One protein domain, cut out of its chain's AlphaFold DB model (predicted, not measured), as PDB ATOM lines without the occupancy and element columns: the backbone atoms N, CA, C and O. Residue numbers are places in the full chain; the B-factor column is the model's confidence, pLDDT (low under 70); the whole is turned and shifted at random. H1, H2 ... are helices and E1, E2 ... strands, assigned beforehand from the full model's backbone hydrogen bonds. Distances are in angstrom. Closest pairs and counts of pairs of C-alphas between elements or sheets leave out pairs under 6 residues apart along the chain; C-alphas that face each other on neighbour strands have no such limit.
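What this domain is: This is residues 4 to 68 of the 69 residues of an uncharacterized protein of Clostridium sp. CAG:417 (UniProt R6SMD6). Two small strand hairpins, E1 with E2 and E3 with E4, form a small body, from which a helix sticks out at either end: H1 with residues 4 to 10, H2 with residues 56 to 66. The 65 printed residues run H1, E1, E2, E3, E4, H2, mixed in class, with both sheets antiparallel. The whole is only just loose, close to extended, with a radius of gyration of the C-alphas of 15.7 A and spans of 57 by 24 by 14 A.

Where its parts are: H1, residues 4 to 14, begins at C-alpha 4 (119.716, 2.202, 91.806) and is 15.3 A long. E1 is 16 to 19, E2 25 to 28, E3 35 to 37, E4 44 to 46. H2, 49 to 66, 26.7 A, ends at C-alpha 66 (101.215, 43.664, 66.237).

How they stand to each other: In hairpin E1-E2, N 18 and O 26 are 2.9 A apart; in E3-E4, N 45 and O 36, 2.8 A. E2 is near E3 and E4. The closest C-alphas of E4 and H2, Tyr 46 and Lys 52, are 6.0 A apart. H1 and H2 are apart. Every O i to N i+4 pair is within hydrogen-bond range in H1, 11 of 14 in H2.

The domain as a whole: The printed part has no cut and no long link; pLDDT is under 70 at residues 8 to 14 and 63 to 68.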
ATOM      1  N   LYS A   4     120.679   2.312  92.918       74.44
ATOM      2  CA  LYS A   4     119.716   2.202  91.806       74.44
ATOM      3  C   LYS A   4     118.262   2.119  92.277       74.44
ATOM      4  O   LYS A   4     117.372   2.660  91.629       74.44
ATOM      5  N   GLU A   5     118.015   1.444  93.396       73.12
ATOM      6  CA  GLU A   5     116.670   1.315  93.957       73.12
ATOM      7  C   GLU A   5     116.225   2.647  94.559       73.12
ATOM      8  O   GLU A   5     115.133   3.112  94.247       73.12
ATOM      9  N   MET A   6     117.096   3.321  95.321       73.25
ATOM     10  CA  MET A   6     116.812   4.658  95.859       73.25
ATOM     11  C   MET A   6     116.480   5.674  94.762       73.25
ATOM     12  O   MET A   6     115.499   6.403  94.894       73.25
ATOM     13  N   GLN A   7     117.237   5.696  93.661       71.94
ATOM     14  CA  GLN A   7     116.938   6.570  92.520       71.94
ATOM     15  C   GLN A   7     115.585   6.257  91.880       71.94
ATOM     16  O   GLN A   7     114.844   7.176  91.543       71.94
ATOM     17  N   LYS A   8     115.224   4.976  91.746       68.56
ATOM     18  CA  LYS A   8     113.921   4.575  91.202       68.56
ATOM     19  C   LYS A   8     112.764   5.069  92.077       68.56
ATOM     20  O   LYS A   8     111.794   5.601  91.544       68.56
ATOM     21  N   TYR A   9     112.879   4.940  93.400       65.75
ATOM     22  CA  TYR A   9     111.868   5.447  94.335       65.75
ATOM     23  C   TYR A   9     111.794   6.977  94.336       65.75
ATOM     24  O   TYR A   9     110.700   7.526  94.264       65.75
ATOM     25  N   ALA A  10     112.937   7.667  94.352       63.34
ATOM     26  CA  ALA A  10     112.979   9.127  94.284       63.34
ATOM     27  C   ALA A  10     112.351   9.656  92.984       63.34
ATOM     28  O   ALA A  10     111.549  10.586  93.022       63.34
ATOM     29  N   ASN A  11     112.642   9.016  91.848       65.19
ATOM     30  CA  ASN A  11     112.055   9.380  90.562       65.19
ATOM     31  C   ASN A  11     110.539   9.152  90.547       65.19
ATOM     32  O   ASN A  11     109.812  10.059  90.159       65.19
ATOM     33  N   ALA A  12     110.054   8.011  91.046       63.16
ATOM     34  CA  ALA A  12     108.620   7.717  91.112       63.16
ATOM     35  C   ALA A  12     107.850   8.685  92.034       63.16
ATOM     36  O   ALA A  12     106.708   9.039  91.749       63.16
ATOM     37  N   LEU A  13     108.476   9.148  93.122       61.72
ATOM     38  CA  LEU A  13     107.922  10.197  93.987       61.72
ATOM     39  C   LEU A  13     107.923  11.579  93.312       61.72
ATOM     40  O   LEU A  13     107.113  12.431  93.662       61.72
ATOM     41  N   SER A  14     108.819  11.799  92.348       61.75
ATOM     42  CA  SER A  14     108.969  13.069  91.631       61.75
ATOM     43  C   SER A  14     108.027  13.230  90.427       61.75
ATOM     44  O   SER A  14     107.965  14.306  89.829       61.75
ATOM     45  N   GLU A  15     107.304  12.173  90.046       71.94
ATOM     46  CA  GLU A  15     106.400  12.178  88.895       71.94
ATOM     47  C   GLU A  15     105.071  12.873  89.215       71.94
ATOM     48  O   GLU A  15     104.262  12.409  90.023       71.94
ATOM     49  N   ILE A  16     104.808  13.980  88.520       82.19
ATOM     50  CA  ILE A  16     103.545  14.712  88.619       82.19
ATOM     51  C   ILE A  16     102.527  14.049  87.690       82.19
ATOM     52  O   ILE A  16     102.752  13.933  86.485       82.19
ATOM     53  N   ARG A  17     101.381  13.644  88.243       89.44
ATOM     54  CA  ARG A  17     100.273  13.055  87.480       89.44
ATOM     55  C   ARG A  17      99.247  14.124  87.143       89.44
ATOM     56  O   ARG A  17      98.698  14.754  88.044       89.44
ATOM     57  N   VAL A  18      98.955  14.295  85.859       90.12
ATOM     58  CA  VAL A  18      97.979  15.276  85.372       90.12
ATOM     59  C   VAL A  18      96.934  14.573  84.524       90.12
ATOM     60  O   VAL A  18      97.264  13.840  83.593       90.12
ATOM     61  N   LYS A  19      95.656  14.808  84.822       92.88
ATOM     62  CA  LYS A  19      94.551  14.269  84.030       92.88
ATOM     63  C   LYS A  19      94.281  15.183  82.836       92.88
ATOM     64  O   LYS A  19      94.027  16.373  82.997       92.88
ATOM     65  N   CYS A  20      94.340  14.628  81.632       93.56
ATOM     66  CA  CYS A  20      93.897  15.297  80.416       93.56
ATOM     67  C   CYS A  20      92.366  15.442  80.410       93.56
ATOM     68  O   CYS A  20      91.655  14.653  81.032       93.56
ATOM     69  N   ASN A  21      91.844  16.377  79.615       92.06
ATOM     70  CA  ASN A  21      90.402  16.567  79.416       92.06
ATOM     71  C   ASN A  21      89.697  15.310  78.872       92.06
ATOM     72  O   ASN A  21      88.532  15.081  79.173       92.06
ATOM     73  N   CYS A  22      90.407  14.462  78.118       93.88
ATOM     74  CA  CYS A  22      89.897  13.160  77.662       93.88
ATOM     75  C   CYS A  22      89.929  12.066  78.746       93.88
ATOM     76  O   CYS A  22      89.777  10.889  78.446       93.88
ATOM     77  N   SER A  23      90.178  12.433  80.002       93.25
ATOM     78  CA  SER A  23      90.367  11.542  81.150       93.25
ATOM     79  C   SER A  23      91.630  10.673  81.165       93.25
ATOM     80  O   SER A  23      91.884  10.039  82.187       93.25
ATOM     81  N   HIS A  24      92.458  10.688  80.118       92.19
ATOM     82  CA  HIS A  24      93.764  10.022  80.120       92.19
ATOM     83  C   HIS A  24      94.751  10.703  81.088       92.19
ATOM     84  O   HIS A  24      94.842  11.931  81.116       92.19
ATOM     85  N   THR A  25      95.503   9.922  81.868       92.25
ATOM     86  CA  THR A  25      96.500  10.433  82.827       92.25
ATOM     87  C   THR A  25      97.877  10.521  82.179       92.25
ATOM     88  O   THR A  25      98.378   9.532  81.655       92.25
ATOM     89  N   LEU A  26      98.506  11.692  82.255       91.56
ATOM     90  CA  LEU A  26      99.882  11.920  81.822       91.56
ATOM     91  C   LEU A  26     100.813  12.018  83.030       91.56
ATOM     92  O   LEU A  26     100.438  12.549  84.079       91.56
ATOM     93  N   TYR A  27     102.040  11.544  82.841       90.12
ATOM     94  CA  TYR A  27     103.098  11.552  83.844       90.12
ATOM     95  C   TYR A  27     104.190  12.525  83.402       90.12
ATOM     96  O   TYR A  27     104.818  12.358  82.355       90.12
ATOM     97  N   PHE A  28     104.406  13.558  84.207       88.50
ATOM     98  CA  PHE A  28     105.445  14.553  83.988       88.50
ATOM     99  C   PHE A  28     106.635  14.236  84.898       88.50
ATOM    100  O   PHE A  28     106.498  14.338  86.120       88.50
ATOM    101  N   PRO A  29     107.806  13.879  84.340       83.69
ATOM    102  CA  PRO A  29     109.001  13.696  85.150       83.69
ATOM    103  C   PRO A  29     109.496  15.056  85.654       83.69
ATOM    104  O   PRO A  29     109.378  16.056  84.944       83.69
ATOM    105  N   ALA A  30     110.082  15.104  86.854       79.06
ATOM    106  CA  ALA A  30     110.505  16.359  87.489       79.06
ATOM    107  C   ALA A  30     111.414  17.225  86.596       79.06
ATOM    108  O   ALA A  30     111.226  18.439  86.504       79.06
ATOM    109  N   TYR A  31     112.333  16.585  85.868       80.88
ATOM    110  CA  TYR A  31     113.281  17.233  84.955       80.88
ATOM    111  C   TYR A  31     112.854  17.174  83.477       80.88
ATOM    112  O   TYR A  31     113.660  17.417  82.585       80.88
ATOM    113  N   GLY A  32     111.599  16.809  83.201       81.69
ATOM    114  CA  GLY A  32     111.067  16.747  81.842       81.69
ATOM    115  C   GLY A  32     110.572  18.085  81.302       81.69
ATOM    116  O   GLY A  32     110.623  19.100  81.999       81.69
ATOM    117  N   PRO A  33     109.996  18.082  80.091       88.44
ATOM    118  CA  PRO A  33     109.264  19.232  79.576       88.44
ATOM    119  C   PRO A  33     108.029  19.543  80.440       88.44
ATOM    120  O   PRO A  33     107.410  18.650  81.025       88.44
ATOM    121  N   ASP A  34     107.655  20.821  80.513       90.12
ATOM    122  CA  ASP A  34     106.467  21.296  81.245       90.12
ATOM    123  C   ASP A  34     105.159  21.160  80.446       90.12
ATOM    124  O   ASP A  34     104.065  21.374  80.975       90.12
ATOM    125  N   VAL A  35     105.271  20.816  79.164       92.56
ATOM    126  CA  VAL A  35     104.158  20.669  78.228       92.56
ATOM    127  C   VAL A  35     104.327  19.358  77.477       92.56
ATOM    128  O   VAL A  35     105.405  19.068  76.963       92.56
ATOM    129  N   GLN A  36     103.254  18.578  77.399       93.62
ATOM    130  CA  GLN A  36     103.202  17.336  76.634       93.62
ATOM    131  C   GLN A  36     101.939  17.296  75.773       93.62
ATOM    132  O   GLN A  36     100.949  17.972  76.057       93.62
ATOM    133  N   ILE A  37     101.971  16.495  74.711       94.75
ATOM    134  CA  ILE A  37     100.793  16.191  73.899       94.75
ATOM    135  C   ILE A  37     100.208  14.873  74.395       94.75
ATOM    136  O   ILE A  37     100.923  13.882  74.529       94.75
ATOM    137  N   CYS A  38      98.910  14.854  74.684       95.31
ATOM    138  CA  CYS A  38      98.227  13.626  75.058       95.31
ATOM    139  C   CYS A  38      98.222  12.652  73.875       95.31
ATOM    140  O   CYS A  38      97.642  12.951  72.834       95.31
ATOM    141  N   SER A  39      98.806  11.468  74.056       92.81
ATOM    142  CA  SER A  39      98.859  10.421  73.027       92.81
ATOM    143  C   SER A  39      97.487   9.862  72.637       92.81
ATOM    144  O   SER A  39      97.354   9.284  71.566       92.81
ATOM    145  N   HIS A  40      96.469  10.039  73.484       95.19
ATOM    146  CA  HIS A  40      95.126   9.518  73.231       95.19
ATOM    147  C   HIS A  40      94.262  10.459  72.379       95.19
ATOM    148  O   HIS A  40      93.562  10.011  71.481       95.19
ATOM    149  N   CYS A  41      94.294  11.768  72.655       95.75
ATOM    150  CA  CYS A  41      93.386  12.738  72.028       95.75
ATOM    151  C   CYS A  41      94.089  13.924  71.352       95.75
ATOM    152  O   CYS A  41      93.414  14.836  70.883       95.75
ATOM    153  N   GLY A  42      95.423  13.980  71.372       93.94
ATOM    154  CA  GLY A  42      96.208  15.052  70.754       93.94
ATOM    155  C   GLY A  42      96.166  16.404  71.476       93.94
ATOM    156  O   GLY A  42      96.822  17.348  71.042       93.94
ATOM    157  N   HIS A  43      95.434  16.535  72.586       93.81
ATOM    158  CA  HIS A  43      95.374  17.800  73.317       93.81
ATOM    159  C   HIS A  43      96.700  18.124  74.004       93.81
ATOM    160  O   HIS A  43      97.346  17.259  74.601       93.81
ATOM    161  N   LYS A  44      97.062  19.410  73.983       93.81
ATOM    162  CA  LYS A  44      98.181  19.942  74.759       93.81
ATOM    163  C   LYS A  44      97.826  19.928  76.249       93.81
ATOM    164  O   LYS A  44      96.835  20.528  76.662       93.81
ATOM    165  N   VAL A  45      98.654  19.268  77.049       94.75
ATOM    166  CA  VAL A  45      98.519  19.152  78.504       94.75
ATOM    167  C   VAL A  45      99.713  19.829  79.168       94.75
ATOM    168  O   VAL A  45     100.855  19.685  78.730       94.75
ATOM    169  N   TYR A  46      99.435  20.577  80.229       93.81
ATOM    170  CA  TYR A  46     100.424  21.326  80.995       93.81
ATOM    171  C   TYR A  46     100.696  20.621  82.319       93.81
ATOM    172  O   TYR A  46      99.763  20.122  82.943       93.81
ATOM    173  N   ARG A  47     101.949  20.642  82.783       90.06
ATOM    174  CA  ARG A  47     102.348  20.092  84.089       90.06
ATOM    175  C   ARG A  47     101.540  20.684  85.249       90.06
ATOM    176  O   ARG A  47     101.272  19.997  86.227       90.06
ATOM    177  N   ASN A  48     101.207  21.970  85.163       88.25
ATOM    178  CA  ASN A  48     100.391  22.691  86.136       88.25
ATOM    179  C   ASN A  48      99.774  23.956  85.511       88.25
ATOM    180  O   ASN A  48     100.184  24.406  84.433       88.25
ATOM    181  N   ASP A  49      98.821  24.563  86.222       87.88
ATOM    182  CA  ASP A  49      98.095  25.750  85.755       87.88
ATOM    183  C   ASP A  49      98.973  26.999  85.620       87.88
ATOM    184  O   ASP A  49      98.714  27.849  84.766       87.88
ATOM    185  N   ARG A  50     100.061  27.107  86.394       89.38
ATOM    186  CA  ARG A  50     100.985  28.248  86.315       89.38
ATOM    187  C   ARG A  50     101.697  28.307  84.962       89.38
ATOM    188  O   ARG A  50     101.823  29.390  84.391       89.38
ATOM    189  N   ILE A  51     102.146  27.167  84.429       90.25
ATOM    190  CA  ILE A  51     102.765  27.108  83.094       90.25
ATOM    191  C   ILE A  51     101.740  27.469  82.016       90.25
ATOM    192  O   ILE A  51     102.038  28.275  81.133       90.25
ATOM    193  N   LYS A  52     100.518  26.929  82.123       91.25
ATOM    194  CA  LYS A  52      99.415  27.249  81.208       91.25
ATOM    195  C   LYS A  52      99.131  28.751  81.182       91.25
ATOM    196  O   LYS A  52      99.070  29.348  80.110       91.25
ATOM    197  N   PHE A  53      99.017  29.367  82.357       90.88
ATOM    198  CA  PHE A  53      98.798  30.803  82.494       90.88
ATOM    199  C   PHE A  53      99.933  31.620  81.869       90.88
ATOM    200  O   PHE A  53      99.668  32.541  81.100       90.88
ATOM    201  N   LYS A  54     101.197  31.249  82.127       90.06
ATOM    202  CA  LYS A  54     102.367  31.925  81.545       90.06
ATOM    203  C   LYS A  54     102.350  31.883  80.014       90.06
ATOM    204  O   LYS A  54     102.588  32.912  79.389       90.06
ATOM    205  N   GLU A  55     102.033  30.735  79.405       89.94
ATOM    206  CA  GLU A  55     101.940  30.625  77.940       89.94
ATOM    207  C   GLU A  55     100.821  31.519  77.374       89.94
ATOM    208  O   GLU A  55     101.039  32.217  76.383       89.94
ATOM    209  N   ILE A  56      99.639  31.530  78.003       89.62
ATOM    210  CA  ILE A  56      98.506  32.374  77.582       89.62
ATOM    211  C   ILE A  56      98.875  33.858  77.686       89.62
ATOM    212  O   ILE A  56      98.693  34.602  76.725       89.62
ATOM    213  N   LEU A  57      99.453  34.278  78.813       91.00
ATOM    214  CA  LEU A  57      99.870  35.660  79.038       91.00
ATOM    215  C   LEU A  57     100.903  36.118  77.999       91.00
ATOM    216  O   LEU A  57     100.751  37.186  77.410       91.00
ATOM    217  N   SER A  58     101.913  35.289  77.708       87.81
ATOM    218  CA  SER A  58     102.900  35.588  76.665       87.81
ATOM    219  C   SER A  58     102.273  35.735  75.276       87.81
ATOM    220  O   SER A  58     102.733  36.569  74.499       87.81
ATOM    221  N   LYS A  59     101.223  34.971  74.946       86.94
ATOM    222  CA  LYS A  59     100.490  35.146  73.680       86.94
ATOM    223  C   LYS A  59      99.714  36.461  73.655       86.94
ATOM    224  O   LYS A  59      99.795  37.181  72.668       86.94
ATOM    225  N   CYS A  60      99.018  36.803  74.738       82.94
ATOM    226  CA  CYS A  60      98.241  38.040  74.821       82.94
ATOM    227  C   CYS A  60      99.110  39.301  74.696       82.94
ATOM    228  O   CYS A  60      98.693  40.264  74.060       82.94
ATOM    229  N   ILE A  61     100.316  39.299  75.277       80.56
ATOM    230  CA  ILE A  61     101.255  40.426  75.160       80.56
ATOM    231  C   ILE A  61     101.737  40.574  73.712       80.56
ATOM    232  O   ILE A  61     101.647  41.663  73.157       80.56
ATOM    233  N   LYS A  62     102.151  39.475  73.068       70.88
ATOM    234  CA  LYS A  62     102.633  39.501  71.676       70.88
ATOM    235  C   LYS A  62     101.584  39.995  70.677       70.88
ATOM    236  O   LYS A  62     101.926  40.670  69.717       70.88
ATOM    237  N   VAL A  63     100.304  39.685  70.894       64.06
ATOM    238  CA  VAL A  63      99.219  40.163  70.013       64.06
ATOM    239  C   VAL A  63      99.061  41.688  70.083       64.06
ATOM    240  O   VAL A  63      98.741  42.308  69.072       64.06
ATOM    241  N   LYS A  64      99.328  42.314  71.238       58.75
ATOM    242  CA  LYS A  64      99.211  43.774  71.395       58.75
ATOM    243  C   LYS A  64     100.310  44.561  70.680       58.75
ATOM    244  O   LYS A  64     100.068  45.706  70.314       58.75
ATOM    245  N   GLU A  65     101.481  43.969  70.463       56.81
ATOM    246  CA  GLU A  65     102.576  44.620  69.730       56.81
ATOM    247  C   GLU A  65     102.306  44.675  68.219       56.81
ATOM    248  O   GLU A  65     102.737  45.608  67.556       56.81
ATOM    249  N   VAL A  66     101.533  43.726  67.677       57.38
ATOM    250  CA  VAL A  66     101.215  43.664  66.237       57.38
ATOM    251  C   VAL A  66     100.040  44.572  65.852       57.38
ATOM    252  O   VAL A  66      99.933  44.975  64.703       57.38
ATOM    253  N   GLN A  67      99.153  44.921  66.789       51.19
ATOM    254  CA  GLN A  67      97.991  45.782  66.512       51.19
ATOM    255  C   GLN A  67      98.279  47.290  66.623       51.19
ATOM    256  O   GLN A  67      97.404  48.090  66.314       51.19
ATOM    257  N   ASN A  68      99.477  47.678  67.071       50.06
ATOM    258  CA  ASN A  68      99.892  49.080  67.218       50.06
ATOM    259  C   ASN A  68     101.058  49.458  66.280       50.06
ATOM    260  O   ASN A  68     101.775  50.415  66.568       50.06
TER     261      ASN A  68